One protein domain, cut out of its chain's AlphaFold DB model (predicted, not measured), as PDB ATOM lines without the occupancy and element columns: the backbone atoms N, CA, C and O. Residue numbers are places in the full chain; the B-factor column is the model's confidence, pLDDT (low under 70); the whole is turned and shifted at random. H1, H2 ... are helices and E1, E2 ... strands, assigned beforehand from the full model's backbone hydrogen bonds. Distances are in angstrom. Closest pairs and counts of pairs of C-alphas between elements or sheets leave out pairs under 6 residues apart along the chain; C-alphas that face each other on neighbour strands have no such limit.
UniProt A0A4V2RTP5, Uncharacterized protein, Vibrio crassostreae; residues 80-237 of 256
ATOM      1  N   THR A  80     -19.520 -52.510 131.139       95.62
ATOM      2  CA  THR A  80     -19.626 -52.476 129.680       95.62
ATOM      3  C   THR A  80     -18.511 -51.606 129.107       95.62
ATOM      4  O   THR A  80     -18.266 -50.507 129.604       95.62
ATOM      5  N   PHE A  81     -17.837 -52.072 128.059       96.31
ATOM      6  CA  PHE A  81     -16.798 -51.310 127.370       96.31
ATOM      7  C   PHE A  81     -16.761 -51.639 125.875       96.31
ATOM      8  O   PHE A  81     -16.948 -52.787 125.475       96.31
ATOM      9  N   MET A  82     -16.487 -50.626 125.051       96.06
ATOM     10  CA  MET A  82     -16.176 -50.789 123.631       96.06
ATOM     11  C   MET A  82     -14.670 -51.010 123.490       96.06
ATOM     12  O   MET A  82     -13.886 -50.131 123.850       96.06
ATOM     13  N   LEU A  83     -14.258 -52.159 122.961       96.00
ATOM     14  CA  LEU A  83     -12.863 -52.396 122.612       96.00
ATOM     15  C   LEU A  83     -12.613 -51.831 121.215       96.00
ATOM     16  O   LEU A  83     -13.178 -52.325 120.243       96.00
ATOM     17  N   GLY A  84     -11.783 -50.791 121.112       93.69
ATOM     18  CA  GLY A  84     -11.434 -50.183 119.826       93.69
ATOM     19  C   GLY A  84     -10.625 -51.107 118.901       93.69
ATOM     20  O   GLY A  84     -10.526 -52.314 119.115       93.69
ATOM     21  N   GLY A  85      -9.986 -50.519 117.889       93.88
ATOM     22  CA  GLY A  85      -9.148 -51.257 116.940       93.88
ATOM     23  C   GLY A  85      -9.935 -51.969 115.839       93.88
ATOM     24  O   GLY A  85     -11.124 -51.720 115.646       93.88
ATOM     25  N   ASP A  86      -9.244 -52.833 115.101       93.38
ATOM     26  CA  ASP A  86      -9.763 -53.471 113.894       93.38
ATOM     27  C   ASP A  86     -10.524 -54.767 114.214       93.38
ATOM     28  O   ASP A  86     -10.143 -55.540 115.098       93.38
ATOM     29  N   THR A  87     -11.590 -55.036 113.456       89.69
ATOM     30  CA  THR A  87     -12.467 -56.202 113.662       89.69
ATOM     31  C   THR A  87     -11.843 -57.537 113.258       89.69
ATOM     32  O   THR A  87     -12.393 -58.591 113.578       89.69
ATOM     33  N   ASP A  88     -10.723 -57.520 112.543       88.19
ATOM     34  CA  ASP A  88      -9.939 -58.689 112.130       88.19
ATOM     35  C   ASP A  88      -8.751 -58.973 113.071       88.19
ATOM     36  O   ASP A  88      -7.964 -59.888 112.831       88.19
ATOM     37  N   LYS A  89      -8.624 -58.207 114.162       93.19
ATOM     38  CA  LYS A  89      -7.535 -58.326 115.131       93.19
ATOM     39  C   LYS A  89      -8.047 -58.583 116.535       93.19
ATOM     40  O   LYS A  89      -9.168 -58.230 116.900       93.19
ATOM     41  N   PHE A  90      -7.172 -59.163 117.348       94.81
ATOM     42  CA  PHE A  90      -7.403 -59.377 118.764       94.81
ATOM     43  C   PHE A  90      -6.377 -58.634 119.601       94.81
ATOM     44  O   PHE A  90      -5.165 -58.801 119.428       94.81
ATOM     45  N   TYR A  91      -6.874 -57.862 120.555       97.44
ATOM     46  CA  TYR A  91      -6.078 -57.007 121.416       97.44
ATOM     47  C   TYR A  91      -5.978 -57.629 122.810       97.44
ATOM     48  O   TYR A  91      -6.992 -58.084 123.347       97.44
ATOM     49  N   PRO A  92      -4.776 -57.679 123.408       96.44
ATOM     50  CA  PRO A  92      -4.612 -58.204 124.752       96.44
ATOM     51  C   PRO A  92      -5.258 -57.264 125.772       96.44
ATOM     52  O   PRO A  92      -4.868 -56.101 125.908       96.44
ATOM     53  N   VAL A  93      -6.221 -57.802 126.515       95.25
ATOM     54  CA  VAL A  93      -6.888 -57.159 127.645       95.25
ATOM     55  C   VAL A  93      -6.449 -57.855 128.920       95.25
ATOM     56  O   VAL A  93      -6.581 -59.072 129.063       95.25
ATOM     57  N   VAL A  94      -5.887 -57.081 129.839       92.69
ATOM     58  CA  VAL A  94      -5.312 -57.584 131.083       92.69
ATOM     59  C   VAL A  94      -6.255 -57.265 132.221       92.69
ATOM     60  O   VAL A  94      -6.422 -56.104 132.578       92.69
ATOM     61  N   PHE A  95      -6.857 -58.300 132.794       89.81
ATOM     62  CA  PHE A  95      -7.715 -58.197 133.965       89.81
ATOM     63  C   PHE A  95      -6.876 -58.349 135.226       89.81
ATOM     64  O   PHE A  95      -6.191 -59.363 135.417       89.81
ATOM     65  N   GLY A  96      -6.941 -57.336 136.085       83.06
ATOM     66  CA  GLY A  96      -6.243 -57.306 137.357       83.06
ATOM     67  C   GLY A  96      -6.581 -58.502 138.245       83.06
ATOM     68  O   GLY A  96      -7.748 -58.797 138.483       83.06
ATOM     69  N   SER A  97      -5.561 -59.193 138.758       67.50
ATOM     70  CA  SER A  97      -5.720 -60.292 139.722       67.50
ATOM     71  C   SER A  97      -4.842 -60.029 140.941       67.50
ATOM     72  O   SER A  97      -3.741 -60.565 141.062       67.50
ATOM     73  N   THR A  98      -5.302 -59.179 141.853       53.03
ATOM     74  CA  THR A  98      -4.506 -58.756 143.022       53.03
ATOM     75  C   THR A  98      -4.706 -59.589 144.270       53.03
ATOM     76  O   THR A  98      -3.956 -59.415 145.228       53.03
ATOM     77  N   ASN A  99      -5.682 -60.492 144.303       57.41
ATOM     78  CA  ASN A  99      -5.819 -61.374 145.450       57.41
ATOM     79  C   ASN A  99      -4.893 -62.573 145.275       57.41
ATOM     80  O   ASN A  99      -5.275 -63.646 144.811       57.41
ATOM     81  N   VAL A 100      -3.640 -62.343 145.665       54.94
ATOM     82  CA  VAL A 100      -2.682 -63.383 146.026       54.94
ATOM     83  C   VAL A 100      -3.411 -64.386 146.935       54.94
ATOM     84  O   VAL A 100      -3.928 -64.005 147.983       54.94
ATOM     85  N   ASN A 101      -3.533 -65.645 146.504       61.41
ATOM     86  CA  ASN A 101      -4.260 -66.741 147.177       61.41
ATOM     87  C   ASN A 101      -5.776 -66.866 146.946       61.41
ATOM     88  O   ASN A 101      -6.436 -67.567 147.716       61.41
ATOM     89  N   ARG A 102      -6.361 -66.253 145.910       68.38
ATOM     90  CA  ARG A 102      -7.767 -66.522 145.556       68.38
ATOM     91  C   ARG A 102      -7.923 -67.002 144.123       68.38
ATOM     92  O   ARG A 102      -7.307 -66.472 143.200       68.38
ATOM     93  N   ILE A 103      -8.804 -67.985 143.957       73.88
ATOM     94  CA  ILE A 103      -9.377 -68.303 142.655       73.88
ATOM     95  C   ILE A 103     -10.246 -67.105 142.261       73.88
ATOM     96  O   ILE A 103     -11.147 -66.717 143.001       73.88
ATOM     97  N   THR A 104      -9.923 -66.501 141.127       78.50
ATOM     98  CA  THR A 104     -10.657 -65.399 140.515       78.50
ATOM     99  C   THR A 104     -11.255 -65.905 139.215       78.50
ATOM    100  O   THR A 104     -10.547 -66.454 138.370       78.50
ATOM    101  N   GLU A 105     -12.556 -65.723 139.046       86.75
ATOM    102  CA  GLU A 105     -13.219 -65.946 137.769       86.75
ATOM    103  C   GLU A 105     -13.374 -64.602 137.062       86.75
ATOM    104  O   GLU A 105     -13.831 -63.639 137.672       86.75
ATOM    105  N   VAL A 106     -12.980 -64.537 135.792       87.75
ATOM    106  CA  VAL A 106     -13.253 -63.416 134.892       87.75
ATOM    107  C   VAL A 106     -14.293 -63.884 133.892       87.75
ATOM    108  O   VAL A 106     -14.094 -64.868 133.179       87.75
ATOM    109  N   HIS A 107     -15.402 -63.168 133.850       90.94
ATOM    110  CA  HIS A 107     -16.516 -63.448 132.965       90.94
ATOM    111  C   HIS A 107     -16.574 -62.356 131.916       90.94
ATOM    112  O   HIS A 107     -16.521 -61.176 132.258       90.94
ATOM    113  N   ILE A 108     -16.679 -62.753 130.652       91.44
ATOM    114  CA  ILE A 108     -16.755 -61.838 129.519       91.44
ATOM    115  C   ILE A 108     -17.939 -62.261 128.661       91.44
ATOM    116  O   ILE A 108     -18.017 -63.403 128.207       91.44
ATOM    117  N   GLY A 109     -18.861 -61.333 128.456       91.25
ATOM    118  CA  GLY A 109     -20.060 -61.506 127.661       91.25
ATOM    119  C   GLY A 109     -20.146 -60.476 126.543       91.25
ATOM    120  O   GLY A 109     -19.558 -59.400 126.612       91.25
ATOM    121  N   ARG A 110     -20.909 -60.810 125.509       90.56
ATOM    122  CA  ARG A 110     -21.440 -59.853 124.533       90.56
ATOM    123  C   ARG A 110     -22.778 -60.351 124.010       90.56
ATOM    124  O   ARG A 110     -22.985 -61.557 123.838       90.56
ATOM    125  N   PHE A 111     -23.663 -59.411 123.718       85.00
ATOM    126  CA  PHE A 111     -24.966 -59.690 123.134       85.00
ATOM    127  C   PHE A 111     -24.904 -59.688 121.600       85.00
ATOM    128  O   PHE A 111     -24.138 -58.932 121.007       85.00
ATOM    129  N   ILE A 112     -25.750 -60.496 120.951       78.56
ATOM    130  CA  ILE A 112     -25.740 -60.696 119.491       78.56
ATOM    131  C   ILE A 112     -26.008 -59.419 118.678       78.56
ATOM    132  O   ILE A 112     -25.617 -59.347 117.513       78.56
ATOM    133  N   HIS A 113     -26.653 -58.416 119.282       79.44
ATOM    134  CA  HIS A 113     -27.003 -57.153 118.625       79.44
ATOM    135  C   HIS A 113     -26.299 -55.918 119.202       79.44
ATOM    136  O   HIS A 113     -26.703 -54.805 118.878       79.44
ATOM    137  N   ALA A 114     -25.279 -56.090 120.053       81.50
ATOM    138  CA  ALA A 114     -24.642 -54.971 120.757       81.50
ATOM    139  C   ALA A 114     -24.075 -53.901 119.802       81.50
ATOM    140  O   ALA A 114     -24.278 -52.713 120.028       81.50
ATOM    141  N   ASP A 115     -23.446 -54.329 118.702       82.69
ATOM    142  CA  ASP A 115     -22.761 -53.449 117.738       82.69
ATOM    143  C   ASP A 115     -23.360 -53.529 116.322       82.69
ATOM    144  O   ASP A 115     -22.735 -53.156 115.329       82.69
ATOM    145  N   GLY A 116     -24.570 -54.077 116.207       78.06
ATOM    146  CA  GLY A 116     -25.267 -54.256 114.935       78.06
ATOM    147  C   GLY A 116     -25.998 -55.589 114.832       78.06
ATOM    148  O   GLY A 116     -25.755 -56.526 115.591       78.06
ATOM    149  N   SER A 117     -26.915 -55.681 113.868       77.75
ATOM    150  CA  SER A 117     -27.708 -56.895 113.661       77.75
ATOM    151  C   SER A 117     -26.818 -58.098 113.335       77.75
ATOM    152  O   SER A 117     -25.921 -57.999 112.499       77.75
ATOM    153  N   GLY A 118     -27.057 -59.225 114.014       71.50
ATOM    154  CA  GLY A 118     -26.378 -60.497 113.758       71.50
ATOM    155  C   GLY A 118     -24.872 -60.542 114.049       71.50
ATOM    156  O   GLY A 118     -24.230 -61.529 113.703       71.50
ATOM    157  N   LYS A 119     -24.285 -59.538 114.715       74.50
ATOM    158  CA  LYS A 119     -22.833 -59.447 114.971       74.50
ATOM    159  C   LYS A 119     -22.305 -60.423 116.026       74.50
ATOM    160  O   LYS A 119     -21.205 -60.248 116.524       74.50
ATOM    161  N   GLY A 120     -23.063 -61.460 116.345       76.94
ATOM    162  CA  GLY A 120     -22.642 -62.587 117.160       76.94
ATOM    163  C   GLY A 120     -22.605 -62.334 118.669       76.94
ATOM    164  O   GLY A 120     -22.359 -61.226 119.145       76.94
ATOM    165  N   ALA A 121     -22.873 -63.388 119.436       79.81
ATOM    166  CA  ALA A 121     -22.828 -63.395 120.895       79.81
ATOM    167  C   ALA A 121     -21.709 -64.304 121.395       79.81
ATOM    168  O   ALA A 121     -21.377 -65.301 120.753       79.81
ATOM    169  N   MET A 122     -21.186 -63.993 122.577       85.50
ATOM    170  CA  MET A 122     -20.224 -64.831 123.277       85.50
ATOM    171  C   MET A 122     -20.466 -64.760 124.774       85.50
ATOM    172  O   MET A 122     -20.775 -63.696 125.306       85.50
ATOM    173  N   TYR A 123     -20.239 -65.886 125.442       86.25
ATOM    174  CA  TYR A 123     -19.913 -65.905 126.858       86.25
ATOM    175  C   TYR A 123     -18.670 -66.767 127.097       86.25
ATOM    176  O   TYR A 123     -18.616 -67.922 126.667       86.25
ATOM    177  N   ALA A 124     -17.683 -66.198 127.783       85.12
ATOM    178  CA  ALA A 124     -16.442 -66.859 128.153       85.12
ATOM    179  C   ALA A 124     -16.173 -66.677 129.651       85.12
ATOM    180  O   ALA A 124     -16.289 -65.569 130.182       85.12
ATOM    181  N   LYS A 125     -15.793 -67.770 130.319       87.44
ATOM    182  CA  LYS A 125     -15.421 -67.802 131.732       87.44
ATOM    183  C   LYS A 125     -13.991 -68.311 131.890       87.44
ATOM    184  O   LYS A 125     -13.671 -69.461 131.580       87.44
ATOM    185  N   PHE A 126     -13.141 -67.454 132.437       84.44
ATOM    186  CA  PHE A 126     -11.748 -67.754 132.738       84.44
ATOM    187  C   PHE A 126     -11.597 -67.926 134.241       84.44
ATOM    188  O   PHE A 126     -11.867 -66.995 134.991       84.44
ATOM    189  N   THR A 127     -11.132 -69.090 134.683       82.56
ATOM    190  CA  THR A 127     -10.822 -69.331 136.092       82.56
ATOM    191  C   THR A 127      -9.312 -69.252 136.256       82.56
ATOM    192  O   THR A 127      -8.555 -70.030 135.675       82.56
ATOM    193  N   ALA A 128      -8.851 -68.278 137.028       78.19
ATOM    194  CA  ALA A 128      -7.439 -68.046 137.268       78.19
ATOM    195  C   ALA A 128      -7.133 -68.073 138.758       78.19
ATOM    196  O   ALA A 128      -7.958 -67.704 139.588       78.19
ATOM    197  N   SER A 129      -5.922 -68.487 139.105       73.56
ATOM    198  CA  SER A 129      -5.409 -68.371 140.464       73.56
ATOM    199  C   SER A 129      -4.038 -67.720 140.430       73.56
ATOM    200  O   SER A 129      -3.184 -68.073 139.610       73.56
ATOM    201  N   SER A 130      -3.838 -66.762 141.330       64.62
ATOM    202  CA  SER A 130      -2.537 -66.155 141.592       64.62
ATOM    203  C   SER A 130      -1.917 -66.824 142.820       64.62
ATOM    204  O   SER A 130      -2.408 -66.653 143.940       64.62
ATOM    205  N   TYR A 131      -0.861 -67.620 142.618       55.59
ATOM    206  CA  TYR A 131      -0.145 -68.291 143.709       55.59
ATOM    207  C   TYR A 131       0.868 -67.340 144.362       55.59
ATOM    208  O   TYR A 131       1.797 -66.847 143.711       55.59
ATOM    209  N   ALA A 132       0.709 -67.096 145.666       49.50
ATOM    210  CA  ALA A 132       1.558 -66.206 146.447       49.50
ATOM    211  C   ALA A 132       2.838 -66.910 146.921       49.50
ATOM    212  O   ALA A 132       2.952 -67.294 148.077       49.50
ATOM    213  N   TRP A 133       3.783 -67.094 146.000       42.75
ATOM    214  CA  TRP A 133       5.245 -67.111 146.190       42.75
ATOM    215  C   TRP A 133       5.850 -67.565 144.855       42.75
ATOM    216  O   TRP A 133       5.655 -68.698 144.427       42.75
ATOM    217  N   GLY A 134       6.530 -66.659 144.146       51.69
ATOM    218  CA  GLY A 134       7.119 -66.946 142.827       51.69
ATOM    219  C   GLY A 134       6.261 -66.578 141.606       51.69
ATOM    220  O   GLY A 134       6.642 -66.909 140.485       51.69
ATOM    221  N   ALA A 135       5.149 -65.861 141.810       46.31
ATOM    222  CA  ALA A 135       4.440 -65.081 140.789       46.31
ATOM    223  C   ALA A 135       3.906 -65.861 139.570       46.31
ATOM    224  O   ALA A 135       3.838 -65.327 138.471       46.31
ATOM    225  N   ARG A 136       3.504 -67.126 139.713       54.53
ATOM    226  CA  ARG A 136       2.931 -67.882 138.587       54.53
ATOM    227  C   ARG A 136       1.407 -67.795 138.616       54.53
ATOM    228  O   ARG A 136       0.762 -68.576 139.308       54.53
ATOM    229  N   SER A 137       0.839 -66.832 137.888       56.03
ATOM    230  CA  SER A 137      -0.593 -66.836 137.568       56.03
ATOM    231  C   SER A 137      -0.863 -68.014 136.638       56.03
ATOM    232  O   SER A 137      -0.383 -68.020 135.503       56.03
ATOM    233  N   SER A 138      -1.610 -69.006 137.113       58.81
ATOM    234  CA  SER A 138      -2.121 -70.078 136.261       58.81
ATOM    235  C   SER A 138      -3.553 -69.733 135.885       58.81
ATOM    236  O   SER A 138      -4.404 -69.531 136.753       58.81
ATOM    237  N   THR A 139      -3.815 -69.645 134.585       62.75
ATOM    238  CA  THR A 139      -5.152 -69.411 134.037       62.75
ATOM    239  C   THR A 139      -5.590 -70.667 133.309       62.75
ATOM    240  O   THR A 139      -4.868 -71.170 132.452       62.75
ATOM    241  N   MET A 140      -6.781 -71.151 133.633       61.62
ATOM    242  CA  MET A 140      -7.458 -72.207 132.899       61.62
ATOM    243  C   MET A 140      -8.736 -71.617 132.297       61.62
ATOM    244  O   MET A 140      -9.478 -70.900 132.973       61.62
ATOM    245  N   ILE A 141      -9.007 -71.909 131.023       64.19
ATOM    246  CA  ILE A 141     -10.374 -71.777 130.522       64.19
ATOM    247  C   ILE A 141     -11.165 -72.902 131.168       64.19
ATOM    248  O   ILE A 141     -10.895 -74.073 130.914       64.19
ATOM    249  N   LEU A 142     -12.118 -72.528 132.014       56.28
ATOM    250  CA  LEU A 142     -13.073 -73.481 132.554       56.28
ATOM    251  C   LEU A 142     -14.263 -73.632 131.603       56.28
ATOM    252  O   LEU A 142     -14.865 -74.699 131.582       56.28
ATOM    253  N   ASP A 143     -14.596 -72.588 130.823       59.31
ATOM    254  CA  ASP A 143     -15.756 -72.633 129.932       59.31
ATOM    255  C   ASP A 143     -15.788 -71.536 128.841       59.31
ATOM    256  O   ASP A 143     -15.665 -70.347 129.143       59.31
ATOM    257  N   VAL A 144     -16.036 -71.900 127.577       60.16
ATOM    258  CA  VAL A 144     -16.482 -70.968 126.514       60.16
ATOM    259  C   VAL A 144     -17.811 -71.507 125.994       60.16
ATOM    260  O   VAL A 144     -17.881 -72.232 125.006       60.16
ATOM    261  N   LEU A 145     -18.875 -71.188 126.729       52.00
ATOM    262  CA  LEU A 145     -20.164 -71.880 126.643       52.00
ATOM    263  C   LEU A 145     -20.890 -71.702 125.310       52.00
ATOM    264  O   LEU A 145     -21.702 -72.547 124.930       52.00
ATOM    265  N   LYS A 146     -20.667 -70.588 124.608       55.78
ATOM    266  CA  LYS A 146     -21.372 -70.318 123.352       55.78
ATOM    267  C   LYS A 146     -20.698 -69.200 122.574       55.78
ATOM    268  O   LYS A 146     -20.531 -68.113 123.118       55.78
ATOM    269  N   THR A 147     -20.386 -69.437 121.302       55.69
ATOM    270  CA  THR A 147     -20.266 -68.367 120.303       55.69
ATOM    271  C   THR A 147     -21.382 -68.577 119.287       55.69
ATOM    272  O   THR A 147     -21.403 -69.595 118.599       55.69
ATOM    273  N   LEU A 148     -22.346 -67.663 119.234       57.28
ATOM    274  CA  LEU A 148     -23.376 -67.661 118.193       57.28
ATOM    275  C   LEU A 148     -22.974 -66.624 117.158       57.28
ATOM    276  O   LEU A 148     -22.767 -65.480 117.535       57.28
ATOM    277  N   VAL A 149     -22.894 -67.000 115.887       58.66
ATOM    278  CA  VAL A 149     -22.738 -66.058 114.769       58.66
ATOM    279  C   VAL A 149     -23.941 -66.243 113.855       58.66
ATOM    280  O   VAL A 149     -24.352 -67.381 113.610       58.66
ATOM    281  N   ASP A 150     -24.530 -65.144 113.385       56.47
ATOM    282  CA  ASP A 150     -25.604 -65.220 112.400       56.47
ATOM    283  C   ASP A 150     -25.064 -65.841 111.104       56.47
ATOM    284  O   ASP A 150     -24.130 -65.340 110.479       56.47
ATOM    285  N   ARG A 151     -25.633 -66.986 110.722       53.94
ATOM    286  CA  ARG A 151     -25.235 -67.746 109.531       53.94
ATOM    287  C   ARG A 151     -25.911 -67.251 108.258       53.94
ATOM    288  O   ARG A 151     -25.529 -67.687 107.176       53.94
ATOM    289  N   THR A 152     -26.903 -66.369 108.360       52.66
ATOM    290  CA  THR A 152     -27.642 -65.873 107.192       52.66
ATOM    291  C   THR A 152     -26.836 -64.867 106.367       52.66
ATOM    292  O   THR A 152     -27.091 -64.718 105.175       52.66
ATOM    293  N   SER A 153     -25.806 -64.247 106.955       50.75
ATOM    294  CA  SER A 153     -24.926 -63.278 106.289       50.75
ATOM    295  C   SER A 153     -23.586 -63.840 105.801       50.75
ATOM    296  O   SER A 153     -22.832 -63.117 105.151       50.75
ATOM    297  N   THR A 154     -23.249 -65.096 106.115       50.22
ATOM    298  CA  THR A 154     -21.859 -65.575 106.012       50.22
ATOM    299  C   THR A 154     -21.808 -66.966 105.382       50.22
ATOM    300  O   THR A 154     -22.131 -67.979 105.996       50.22
ATOM    301  N   SER A 155     -21.398 -67.026 104.113       46.50
ATOM    302  CA  SER A 155     -21.602 -68.167 103.208       46.50
ATOM    303  C   SER A 155     -20.746 -69.418 103.476       46.50
ATOM    304  O   SER A 155     -20.794 -70.359 102.683       46.50
ATOM    305  N   LYS A 156     -19.952 -69.475 104.556       53.34
ATOM    306  CA  LYS A 156     -19.079 -70.624 104.876       53.34
ATOM    307  C   LYS A 156     -18.990 -70.877 106.383       53.34
ATOM    308  O   LYS A 156     -18.139 -70.330 107.073       53.34
ATOM    309  N   ALA A 157     -19.856 -71.757 106.885       47.34
ATOM    310  CA  ALA A 157     -20.015 -72.049 108.311       47.34
ATOM    311  C   ALA A 157     -18.747 -72.558 109.036       47.34
ATOM    312  O   ALA A 157     -18.656 -72.401 110.251       47.34
ATOM    313  N   GLU A 158     -17.784 -73.149 108.323       48.53
ATOM    314  CA  GLU A 158     -16.529 -73.659 108.903       48.53
ATOM    315  C   GLU A 158     -15.442 -72.576 109.021       48.53
ATOM    316  O   GLU A 158     -14.713 -72.548 110.009       48.53
ATOM    317  N   GLN A 159     -15.385 -71.631 108.074       48.44
ATOM    318  CA  GLN A 159     -14.439 -70.505 108.100       48.44
ATOM    319  C   GLN A 159     -14.835 -69.445 109.130       48.44
ATOM    320  O   GLN A 159     -13.984 -68.897 109.815       48.44
ATOM    321  N   VAL A 160     -16.137 -69.231 109.329       49.62
ATOM    322  CA  VAL A 160     -16.658 -68.252 110.293       49.62
ATOM    323  C   VAL A 160     -16.234 -68.581 111.721       49.62
ATOM    324  O   VAL A 160     -15.816 -67.705 112.454       49.62
ATOM    325  N   VAL A 161     -16.260 -69.838 112.160       48.16
ATOM    326  CA  VAL A 161     -15.872 -70.127 113.554       48.16
ATOM    327  C   VAL A 161     -14.349 -70.027 113.734       48.16
ATOM    328  O   VAL A 161     -13.886 -69.610 114.791       48.16
ATOM    329  N   ILE A 162     -13.566 -70.328 112.695       49.97
ATOM    330  CA  ILE A 162     -12.101 -70.200 112.697       49.97
ATOM    331  C   ILE A 162     -11.670 -68.718 112.685       49.97
ATOM    332  O   ILE A 162     -10.804 -68.339 113.475       49.97
ATOM    333  N   ASP A 163     -12.357 -67.873 111.909       52.69
ATOM    334  CA  ASP A 163     -11.979 -66.478 111.646       52.69
ATOM    335  C   ASP A 163     -12.837 -65.417 112.374       52.69
ATOM    336  O   ASP A 163     -12.449 -64.251 112.374       52.69
ATOM    337  N   ASP A 164     -13.957 -65.773 113.024       62.53
ATOM    338  CA  ASP A 164     -14.983 -64.845 113.582       62.53
ATOM    339  C   ASP A 164     -15.279 -65.051 115.087       62.53
ATOM    340  O   ASP A 164     -16.210 -64.489 115.658       62.53
ATOM    341  N   GLY A 165     -14.479 -65.859 115.793       78.38
ATOM    342  CA  GLY A 165     -14.579 -65.952 117.259       78.38
ATOM    343  C   GLY A 165     -14.168 -64.642 117.948       78.38
ATOM    344  O   GLY A 165     -13.367 -63.887 117.405       78.38
ATOM    345  N   PHE A 166     -14.663 -64.372 119.157       87.44
ATOM    346  CA  PHE A 166     -14.369 -63.117 119.878       87.44
ATOM    347  C   PHE A 166     -13.201 -63.205 120.863       87.44
ATOM    348  O   PHE A 166     -12.692 -62.171 121.292       87.44
ATOM    349  N   VAL A 167     -12.739 -64.423 121.168       89.44
ATOM    350  CA  VAL A 167     -11.507 -64.660 121.929       89.44
ATOM    351  C   VAL A 167     -10.431 -65.232 121.010       89.44
ATOM    352  O   VAL A 167     -10.607 -66.302 120.418       89.44
ATOM    353  N   GLY A 168      -9.317 -64.509 120.912       88.94
ATOM    354  CA  GLY A 168      -8.132 -64.880 120.138       88.94
ATOM    355  C   GLY A 168      -7.171 -65.784 120.899       88.94
ATOM    356  O   GLY A 168      -6.487 -66.602 120.302       88.94
ATOM    357  N   GLY A 169      -7.131 -65.673 122.222       88.94
ATOM    358  CA  GLY A 169      -6.198 -66.402 123.071       88.94
ATOM    359  C   GLY A 169      -6.363 -65.994 124.527       88.94
ATOM    360  O   GLY A 169      -7.048 -65.017 124.841       88.94
ATOM    361  N   TYR A 170      -5.713 -66.726 125.423       89.25
ATOM    362  CA  TYR A 170      -5.607 -66.348 126.825       89.25
ATOM    363  C   TYR A 170      -4.287 -66.842 127.399       89.25
ATOM    364  O   TYR A 170      -3.728 -67.839 126.945       89.25
ATOM    365  N   ARG A 171      -3.788 -66.153 128.422       84.88
ATOM    366  CA  ARG A 171      -2.692 -66.658 129.250       84.88
ATOM    367  C   ARG A 171      -2.706 -66.007 130.622       84.88
ATOM    368  O   ARG A 171      -3.152 -64.870 130.778       84.88
ATOM    369  N   GLY A 172      -2.131 -66.690 131.601       77.81
ATOM    370  CA  GLY A 172      -1.701 -66.030 132.826       77.81
ATOM    371  C   GLY A 172      -0.460 -65.187 132.548       77.81
ATOM    372  O   GLY A 172       0.422 -65.602 131.792       77.81
ATOM    373  N   SER A 173      -0.371 -64.003 133.147       71.19
ATOM    374  CA  SER A 173       0.871 -63.238 133.161       71.19
ATOM    375  C   SER A 173       1.492 -63.257 134.553       71.19
ATOM    376  O   SER A 173       0.836 -62.980 135.560       71.19
ATOM    377  N   THR A 174       2.766 -63.648 134.596       64.88
ATOM    378  CA  THR A 174       3.500 -63.935 135.834       64.88
ATOM    379  C   THR A 174       4.235 -62.726 136.394       64.88
ATOM    380  O   THR A 174       4.486 -62.645 137.587       64.88
ATOM    381  N   THR A 175       4.631 -61.787 135.540       65.75
ATOM    382  CA  THR A 175       5.444 -60.646 135.968       65.75
ATOM    383  C   THR A 175       4.925 -59.353 135.391       65.75
ATOM    384  O   THR A 175       4.511 -58.516 136.161       65.75
ATOM    385  N   HIS A 176       4.877 -59.154 134.078       76.38
ATOM    386  CA  HIS A 176       4.385 -57.879 133.552       76.38
ATOM    387  C   HIS A 176       3.707 -58.066 132.193       76.38
ATOM    388  O   HIS A 176       4.278 -58.754 131.339       76.38
ATOM    389  N   PRO A 177       2.506 -57.490 131.985       79.81
ATOM    390  CA  PRO A 177       1.614 -56.861 132.982       79.81
ATOM    391  C   PRO A 177       0.979 -57.899 133.931       79.81
ATOM    392  O   PRO A 177       0.865 -59.054 133.542       79.81
ATOM    393  N   HIS A 178       0.582 -57.551 135.162       80.00
ATOM    394  CA  HIS A 178       0.045 -58.541 136.115       80.00
ATOM    395  C   HIS A 178      -1.439 -58.829 135.880       80.00
ATOM    396  O   HIS A 178      -2.263 -57.921 135.953       80.00
ATOM    397  N   GLY A 179      -1.794 -60.104 135.691       83.06
ATOM    398  CA  GLY A 179      -3.196 -60.512 135.645       83.06
ATOM    399  C   GLY A 179      -3.503 -61.661 134.697       83.06
ATOM    400  O   GLY A 179      -2.612 -62.380 134.228       83.06
ATOM    401  N   VAL A 180      -4.796 -61.811 134.424       86.31
ATOM    402  CA  VAL A 180      -5.315 -62.693 133.379       86.31
ATOM    403  C   VAL A 180      -5.319 -61.917 132.079       86.31
ATOM    404  O   VAL A 180      -5.939 -60.859 132.000       86.31
ATOM    405  N   VAL A 181      -4.638 -62.431 131.061       89.88
ATOM    406  CA  VAL A 181      -4.649 -61.814 129.739       89.88
ATOM    407  C   VAL A 181      -5.605 -62.571 128.842       89.88
ATOM    408  O   VAL A 181      -5.473 -63.785 128.683       89.88
ATOM    409  N   VAL A 182      -6.537 -61.844 128.239       92.00
ATOM    410  CA  VAL A 182      -7.481 -62.359 127.251       92.00
ATOM    411  C   VAL A 182      -7.366 -61.505 126.000       92.00
ATOM    412  O   VAL A 182      -7.446 -60.283 126.070       92.00
ATOM    413  N   TRP A 183      -7.172 -62.135 124.848       94.56
ATOM    414  CA  TRP A 183      -7.175 -61.440 123.568       94.56
ATOM    415  C   TRP A 183      -8.601 -61.338 123.060       94.56
ATOM    416  O   TRP A 183      -9.188 -62.349 122.680       94.56
ATOM    417  N   LEU A 184      -9.151 -60.129 123.060       94.50
ATOM    418  CA  LEU A 184     -10.517 -59.852 122.628       94.50
ATOM    419  C   LEU A 184     -10.516 -59.181 121.257       94.50
ATOM    420  O   LEU A 184      -9.625 -58.388 120.950       94.50
ATOM    421  N   ARG A 185     -11.505 -59.505 120.424       93.06
ATOM    422  CA  ARG A 185     -11.627 -58.938 119.074       93.06
ATOM    423  C   ARG A 185     -11.953 -57.443 119.127       93.06
ATOM    424  O   ARG A 185     -12.866 -57.056 119.857       93.06
ATOM    425  N   GLY A 186     -11.233 -56.632 118.355       94.31
ATOM    426  CA  GLY A 186     -11.458 -55.186 118.281       94.31
ATOM    427  C   GLY A 186     -12.748 -54.798 117.560       94.31
ATOM    428  O   GLY A 186     -13.352 -55.609 116.863       94.31
ATOM    429  N   GLY A 187     -13.172 -53.549 117.740       91.88
ATOM    430  CA  GLY A 187     -14.359 -52.972 117.104       91.88
ATOM    431  C   GLY A 187     -15.696 -53.468 117.664       91.88
ATOM    432  O   GLY A 187     -16.697 -53.415 116.952       91.88
ATOM    433  N   TYR A 188     -15.719 -53.970 118.902       92.38
ATOM    434  CA  TYR A 188     -16.918 -54.549 119.514       92.38
ATOM    435  C   TYR A 188     -17.094 -54.187 120.992       92.38
ATOM    436  O   TYR A 188     -16.119 -53.975 121.718       92.38
ATOM    437  N   SER A 189     -18.349 -54.201 121.441       95.38
ATOM    438  CA  SER A 189     -18.753 -53.999 122.828       95.38
ATOM    439  C   SER A 189     -18.772 -55.308 123.613       95.38
ATOM    440  O   SER A 189     -19.264 -56.342 123.152       95.38
ATOM    441  N   TYR A 190     -18.279 -55.236 124.844       95.44
ATOM    442  CA  TYR A 190     -18.228 -56.342 125.789       95.44
ATOM    443  C   TYR A 190     -18.786 -55.921 127.141       95.44
ATOM    444  O   TYR A 190     -18.749 -54.752 127.518       95.44
ATOM    445  N   GLU A 191     -19.240 -56.909 127.897       95.25
ATOM    446  CA  GLU A 191     -19.536 -56.810 129.317       95.25
ATOM    447  C   GLU A 191     -18.577 -57.724 130.071       95.25
ATOM    448  O   GLU A 191     -18.399 -58.882 129.691       95.25
ATOM    449  N   ALA A 192     -17.954 -57.233 131.139       93.88
ATOM    450  CA  ALA A 192     -17.064 -58.049 131.951       93.88
ATOM    451  C   ALA A 192     -17.271 -57.851 133.449       93.88
ATOM    452  O   ALA A 192     -17.630 -56.769 133.911       93.88
ATOM    453  N   TRP A 193     -17.006 -58.903 134.221       92.06
ATOM    454  CA  TRP A 193     -16.990 -58.850 135.681       92.06
ATOM    455  C   TRP A 193     -16.053 -59.911 136.275       92.06
ATOM    456  O   TRP A 193     -15.598 -60.816 135.573       92.06
ATOM    457  N   SER A 194     -15.744 -59.779 137.569       87.56
ATOM    458  CA  SER A 194     -14.824 -60.664 138.294       87.56
ATOM    459  C   SER A 194     -15.344 -61.027 139.690       87.56
ATOM    460  O   SER A 194     -15.924 -60.175 140.367       87.56
ATOM    461  N   THR A 195     -15.137 -62.279 140.122       81.62
ATOM    462  CA  THR A 195     -15.512 -62.781 141.466       81.62
ATOM    463  C   THR A 195     -14.482 -62.460 142.555       81.62
ATOM    464  O   THR A 195     -14.812 -62.463 143.740       81.62
ATOM    465  N   GLY A 196     -13.222 -62.202 142.184       75.12
ATOM    466  CA  GLY A 196     -12.123 -62.004 143.141       75.12
ATOM    467  C   GLY A 196     -12.003 -60.566 143.641       75.12
ATOM    468  O   GLY A 196     -11.775 -60.330 144.828       75.12
ATOM    469  N   SER A 197     -12.179 -59.619 142.726       78.81
ATOM    470  CA  SER A 197     -12.189 -58.179 142.963       78.81
ATOM    471  C   SER A 197     -13.216 -57.578 142.017       78.81
ATOM    472  O   SER A 197     -13.244 -57.936 140.839       78.81
ATOM    473  N   ARG A 198     -14.055 -56.666 142.513       85.75
ATOM    474  CA  ARG A 198     -15.052 -56.003 141.670       85.75
ATOM    475  C   ARG A 198     -14.338 -55.254 140.545       85.75
ATOM    476  O   ARG A 198     -13.576 -54.336 140.827       85.75
ATOM    477  N   LEU A 199     -14.629 -55.618 139.297       90.06
ATOM    478  CA  LEU A 199     -14.206 -54.843 138.136       90.06
ATOM    479  C   LEU A 199     -15.007 -53.531 138.110       90.06
ATOM    480  O   LEU A 199     -16.235 -53.553 138.166       90.06
ATOM    481  N   THR A 200     -14.319 -52.398 138.074       92.12
ATOM    482  CA  THR A 200     -14.893 -51.048 138.082       92.12
ATOM    483  C   THR A 200     -14.746 -50.363 136.731       92.12
ATOM    484  O   THR A 200     -15.582 -49.534 136.382       92.12
ATOM    485  N   GLN A 201     -13.714 -50.718 135.961       94.19
ATOM    486  CA  GLN A 201     -13.387 -50.061 134.700       94.19
ATOM    487  C   GLN A 201     -12.532 -50.955 133.793       94.19
ATOM    488  O   GLN A 201     -11.737 -51.765 134.273       94.19
ATOM    489  N   VAL A 202     -12.657 -50.756 132.480       95.94
ATOM    490  CA  VAL A 202     -11.708 -51.254 131.477       95.94
ATOM    491  C   VAL A 202     -11.138 -50.060 130.721       95.94
ATOM    492  O   VAL A 202     -11.871 -49.353 130.033       95.94
ATOM    493  N   ASP A 203      -9.839 -49.830 130.877       96.50
ATOM    494  CA  ASP A 203      -9.106 -48.751 130.223       96.50
ATOM    495  C   ASP A 203      -8.449 -49.233 128.926       96.50
ATOM    496  O   ASP A 203      -8.213 -50.426 128.729       96.50
ATOM    497  N   MET A 204      -8.117 -48.296 128.042       96.88
ATOM    498  CA  MET A 204      -7.396 -48.557 126.795       96.88
ATOM    499  C   MET A 204      -6.114 -47.725 126.758       96.88
ATOM    500  O   MET A 204      -6.129 -46.543 127.090       96.88
ATOM    501  N   THR A 205      -5.011 -48.329 126.320       96.50
ATOM    502  CA  THR A 205      -3.735 -47.638 126.105       96.50
ATOM    503  C   THR A 205      -3.138 -47.987 124.748       96.50
ATOM    504  O   THR A 205      -3.249 -49.112 124.261       96.50
ATOM    505  N   THR A 206      -2.475 -47.012 124.134       95.88
ATOM    506  CA  THR A 206      -1.636 -47.203 122.944       95.88
ATOM    507  C   THR A 206      -0.153 -47.337 123.288       95.88
ATOM    508  O   THR A 206       0.640 -47.679 122.409       95.88
ATOM    509  N   ASP A 207       0.234 -47.057 124.535       94.31
ATOM    510  CA  ASP A 207       1.600 -47.240 125.017       94.31
ATOM    511  C   ASP A 207       1.858 -48.725 125.307       94.31
ATOM    512  O   ASP A 207       1.200 -49.351 126.141       94.31
ATOM    513  N   LYS A 208       2.848 -49.283 124.606       92.50
ATOM    514  CA  LYS A 208       3.234 -50.694 124.722       92.50
ATOM    515  C   LYS A 208       3.927 -51.021 126.041       92.50
ATOM    516  O   LYS A 208       3.993 -52.189 126.411       92.50
ATOM    517  N   THR A 209       4.447 -50.013 126.734       91.25
ATOM    518  CA  THR A 209       5.300 -50.193 127.911       91.25
ATOM    519  C   THR A 209       4.557 -50.008 129.228       91.25
ATOM    520  O   THR A 209       5.056 -50.473 130.253       91.25
ATOM    521  N   THR A 210       3.359 -49.405 129.214       89.69
ATOM    522  CA  THR A 210       2.558 -49.134 130.416       89.69
ATOM    523  C   THR A 210       2.437 -50.394 131.270       89.69
ATOM    524  O   THR A 210       1.809 -51.379 130.876       89.69
ATOM    525  N   THR A 211       3.023 -50.381 132.462       84.25
ATOM    526  CA  THR A 211       2.882 -51.501 133.390       84.25
ATOM    527  C   THR A 211       1.548 -51.401 134.119       84.25
ATOM    528  O   THR A 211       1.176 -50.337 134.605       84.25
ATOM    529  N   PHE A 212       0.828 -52.517 134.210       85.31
ATOM    530  CA  PHE A 212      -0.494 -52.567 134.820       85.31
ATOM    531  C   PHE A 212      -0.479 -53.327 136.150       85.31
ATOM    532  O   PHE A 212      -0.112 -54.506 136.194       85.31
ATOM    533  N   TYR A 213      -0.902 -52.633 137.210       83.00
ATOM    534  CA  TYR A 213      -1.083 -53.156 138.565       83.00
ATOM    535  C   TYR A 213      -2.371 -52.586 139.157       83.00
ATOM    536  O   TYR A 213      -2.362 -51.579 139.863       83.00
ATOM    537  N   SER A 214      -3.501 -53.208 138.858       84.56
ATOM    538  CA  SER A 214      -4.754 -52.884 139.533       84.56
ATOM    539  C   SER A 214      -5.474 -54.166 139.918       84.56
ATOM    540  O   SER A 214      -5.274 -55.219 139.314       84.56
ATOM    541  N   SER A 215      -6.247 -54.068 140.994       82.50
ATOM    542  CA  SER A 215      -7.123 -55.106 141.526       82.50
ATOM    543  C   SER A 215      -8.490 -55.102 140.880       82.50
ATOM    544  O   SER A 215      -9.128 -56.143 140.789       82.50
ATOM    545  N   ASP A 216      -8.944 -53.923 140.499       87.88
ATOM    546  CA  ASP A 216     -10.329 -53.588 140.229       87.88
ATOM    547  C   ASP A 216     -10.523 -53.050 138.811       87.88
ATOM    548  O   ASP A 216     -11.641 -52.756 138.419       87.88
ATOM    549  N   LYS A 217      -9.461 -52.942 138.013       91.75
ATOM    550  CA  LYS A 217      -9.526 -52.502 136.619       91.75
ATOM    551  C   LYS A 217      -9.043 -53.586 135.667       91.75
ATOM    552  O   LYS A 217      -8.423 -54.580 136.060       91.75
ATOM    553  N   ALA A 218      -9.285 -53.349 134.388       93.62
ATOM    554  CA  ALA A 218      -8.578 -54.002 133.303       93.62
ATOM    555  C   ALA A 218      -7.942 -52.963 132.375       93.62
ATOM    556  O   ALA A 218      -8.387 -51.816 132.330       93.62
ATOM    557  N   LEU A 219      -6.913 -53.369 131.634       95.94
ATOM    558  CA  LEU A 219      -6.243 -52.525 130.647       95.94
ATOM    559  C   LEU A 219      -6.085 -53.264 129.317       95.94
ATOM    560  O   LEU A 219      -5.484 -54.338 129.258       95.94
ATOM    561  N   ALA A 220      -6.611 -52.672 128.251       97.25
ATOM    562  CA  ALA A 220      -6.455 -53.126 126.879       97.25
ATOM    563  C   ALA A 220      -5.270 -52.420 126.206       97.25
ATOM    564  O   ALA A 220      -5.217 -51.190 126.152       97.25
ATOM    565  N   TYR A 221      -4.332 -53.196 125.662       97.31
ATOM    566  CA  TYR A 221      -3.172 -52.665 124.945       97.31
ATOM    567  C   TYR A 221      -3.429 -52.665 123.439       97.31
ATOM    568  O   TYR A 221      -3.238 -53.669 122.748       97.31
ATOM    569  N   MET A 222      -3.821 -51.509 122.916       97.38
ATOM    570  CA  MET A 222      -4.267 -51.350 121.530       97.38
ATOM    571  C   MET A 222      -3.136 -51.492 120.502       97.38
ATOM    572  O   MET A 222      -3.399 -51.766 119.340       97.38
ATOM    573  N   ASN A 223      -1.874 -51.378 120.920       97.06
ATOM    574  CA  ASN A 223      -0.703 -51.629 120.069       97.06
ATOM    575  C   ASN A 223       0.076 -52.892 120.485       97.06
ATOM    576  O   ASN A 223       1.209 -53.106 120.037       97.06
ATOM    577  N   GLY A 224      -0.520 -53.723 121.343       95.31
ATOM    578  CA  GLY A 224       0.164 -54.800 122.051       95.31
ATOM    579  C   GLY A 224       0.990 -54.289 123.234       95.31
ATOM    580  O   GLY A 224       1.154 -53.087 123.429       95.31
ATOM    581  N   TYR A 225       1.501 -55.220 124.030       95.25
ATOM    582  CA  TYR A 225       2.434 -54.945 125.120       95.25
ATOM    583  C   TYR A 225       3.833 -55.383 124.714       95.25
ATOM    584  O   TYR A 225       4.003 -56.463 124.143       95.25
ATOM    585  N   ASP A 226       4.822 -54.570 125.039       94.88
ATOM    586  CA  ASP A 226       6.226 -54.849 124.799       94.88
ATOM    587  C   ASP A 226       7.048 -54.081 125.835       94.88
ATOM    588  O   ASP A 226       7.112 -52.850 125.803       94.88
ATOM    589  N   ASN A 227       7.607 -54.795 126.810       91.62
ATOM    590  CA  ASN A 227       8.403 -54.180 127.864       91.62
ATOM    591  C   ASN A 227       9.476 -55.145 128.390       91.62
ATOM    592  O   ASN A 227       9.299 -56.367 128.424       91.62
ATOM    593  N   THR A 228      10.581 -54.574 128.861       90.00
ATOM    594  CA  THR A 228      11.659 -55.279 129.550       90.00
ATOM    595  C   THR A 228      11.692 -54.833 131.003       90.00
ATOM    596  O   THR A 228      12.047 -53.697 131.303       90.00
ATOM    597  N   VAL A 229      11.371 -55.745 131.921       82.88
ATOM    598  CA  VAL A 229      11.382 -55.469 133.366       82.88
ATOM    599  C   VAL A 229      12.262 -56.495 134.067       82.88
ATOM    600  O   VAL A 229      12.084 -57.698 133.877       82.88
ATOM    601  N   ASN A 230      13.216 -56.037 134.885       84.00
ATOM    602  CA  ASN A 230      14.160 -56.893 135.617       84.00
ATOM    603  C   ASN A 230      14.841 -57.935 134.707       84.00
ATOM    604  O   ASN A 230      14.811 -59.132 134.997       84.00
ATOM    605  N   ASN A 231      15.386 -57.485 133.569       85.31
ATOM    606  CA  ASN A 231      16.030 -58.313 132.535       85.31
ATOM    607  C   ASN A 231      15.136 -59.389 131.890       85.31
ATOM    608  O   ASN A 231      15.632 -60.255 131.176       85.31
ATOM    609  N   ASN A 232      13.818 -59.334 132.099       81.94
ATOM    610  CA  ASN A 232      12.862 -60.208 131.434       81.94
ATOM    611  C   ASN A 232      12.081 -59.411 130.392       81.94
ATOM    612  O   ASN A 232      11.250 -58.569 130.739       81.94
ATOM    613  N   HIS A 233      12.339 -59.700 129.120       89.62
ATOM    614  CA  HIS A 233      11.579 -59.151 128.007       89.62
ATOM    615  C   HIS A 233      10.262 -59.915 127.835       89.62
ATOM    616  O   HIS A 233      10.241 -61.152 127.824       89.62
ATOM    617  N   ARG A 234       9.148 -59.189 127.746       88.19
ATOM    618  CA  ARG A 234       7.802 -59.756 127.664       88.19
ATOM    619  C   ARG A 234       7.000 -59.038 126.593       88.19
ATOM    620  O   ARG A 234       6.934 -57.815 126.579       88.19
ATOM    621  N   THR A 235       6.312 -59.826 125.770       93.31
ATOM    622  CA  THR A 235       5.449 -59.312 124.708       93.31
ATOM    623  C   THR A 235       4.044 -59.909 124.784       93.31
ATOM    624  O   THR A 235       3.851 -61.085 125.126       93.31
ATOM    625  N   LEU A 236       3.045 -59.077 124.496       93.88
ATOM    626  CA  LEU A 236       1.669 -59.456 124.178       93.88
ATOM    627  C   LEU A 236       1.353 -58.863 122.803       93.88
ATOM    628  O   LEU A 236       0.915 -57.713 122.733       93.88
ATOM    629  N   PRO A 237       1.621 -59.579 121.704       96.50
ATOM    630  CA  PRO A 237       1.338 -59.047 120.380       96.50
ATOM    631  C   PRO A 237      -0.172 -58.907 120.167       96.50
ATOM    632  O   PRO A 237      -0.961 -59.650 120.753       96.50
TER     633      PRO A 237
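Overview. This is residues 80 to 237 of the 256 residues of an uncharacterized protein of Vibrio crassostreae (UniProt A0A4V2RTP5). Two strongly twisted five-stranded sheets are stacked face to face as a sandwich, with the short helix H1 outside both sheets toward one end of the long axis and the hairpin E11 and E12 toward the other. The first sheet runs E1, E8, E3, E4, E5, all antiparallel; the second runs E6, E7, E2, E10, E9, mixed. The printed part has 158 residues, with one named helix and twelve named strands in the order E1 to E5, H1, E6 to E12, mostly strand. It is compact, with a radius of gyration of the C-alphas of 15.6 A, yet elongated, spanning 51 by 28 by 27 A.

Along the chain. E1, residues 80 to 83, begins at C-alpha 80, (-19.626, -52.476, 129.680). E2 is residues 90 to 95, E3 103 to 110 with 23.4 A from first to last C-alpha, E4 121 to 130 with 29.1 A, and E5 137 to 148 with 29.9 A. H1 is residues 157 to 163, beginning at C-alpha 157, (-20.015, -72.049, 108.311). E6 is residues 167 to 173, E7 179 to 185, E8 188 to 194 with 19.9 A, E9 201 to 205 and E10 217 to 221. E11 is residues 225 to 229, and E12, residues 232 to 236, ends at C-alpha 236, (1.669, -59.456, 124.178).

Arrangement. In the sandwich, two sheets face to face, the best planes stand 27 degrees apart. In the first sheet, E1 and E8 have N 81 and O 190 at 2.9 A, within hydrogen-bond range, and E8 and E3 have N 109 and O 191 at 2.8 A. E3, E4 and E5 form a meander, each strand the antiparallel neighbour of the one before, with N 106 and O 126 at 2.8 A and N 125 and O 143 at 2.8 A. E5 bends by 57 degrees at residue 145. In the second sheet, N 171 and O 181 of the hairpin E6 and E7 are 2.9 A apart, N 93 and O 182 of E2 and E7 2.8 A, and N 94 and O 219 of E2 and E10 2.8 A. E10 and E9 are parallel, with N 220 and O 203 at 2.8 A. Between the sheets, the closest C-alphas of E5 and E6, Ser 137 and Gly 172, are 4.9 A apart. The hairpin E11 and E12 has N 236 and O 225 at 2.8 A. H1 is on neither sheet; it has 1 of 3 O i to N i+4 pairs and 1 of 4 O i to N i+3 pairs within range.

Size, cuts and confidence. The C-alphas farthest apart, Thr 152 and Asn 230, are 51.3 A apart. The printed part has no cut; the link E9 to E10, 11 residues, is long. The mean pLDDT of the printed part is 79.4, with residues 97 to 102, 130 to 164 and 174 to 175 under 70.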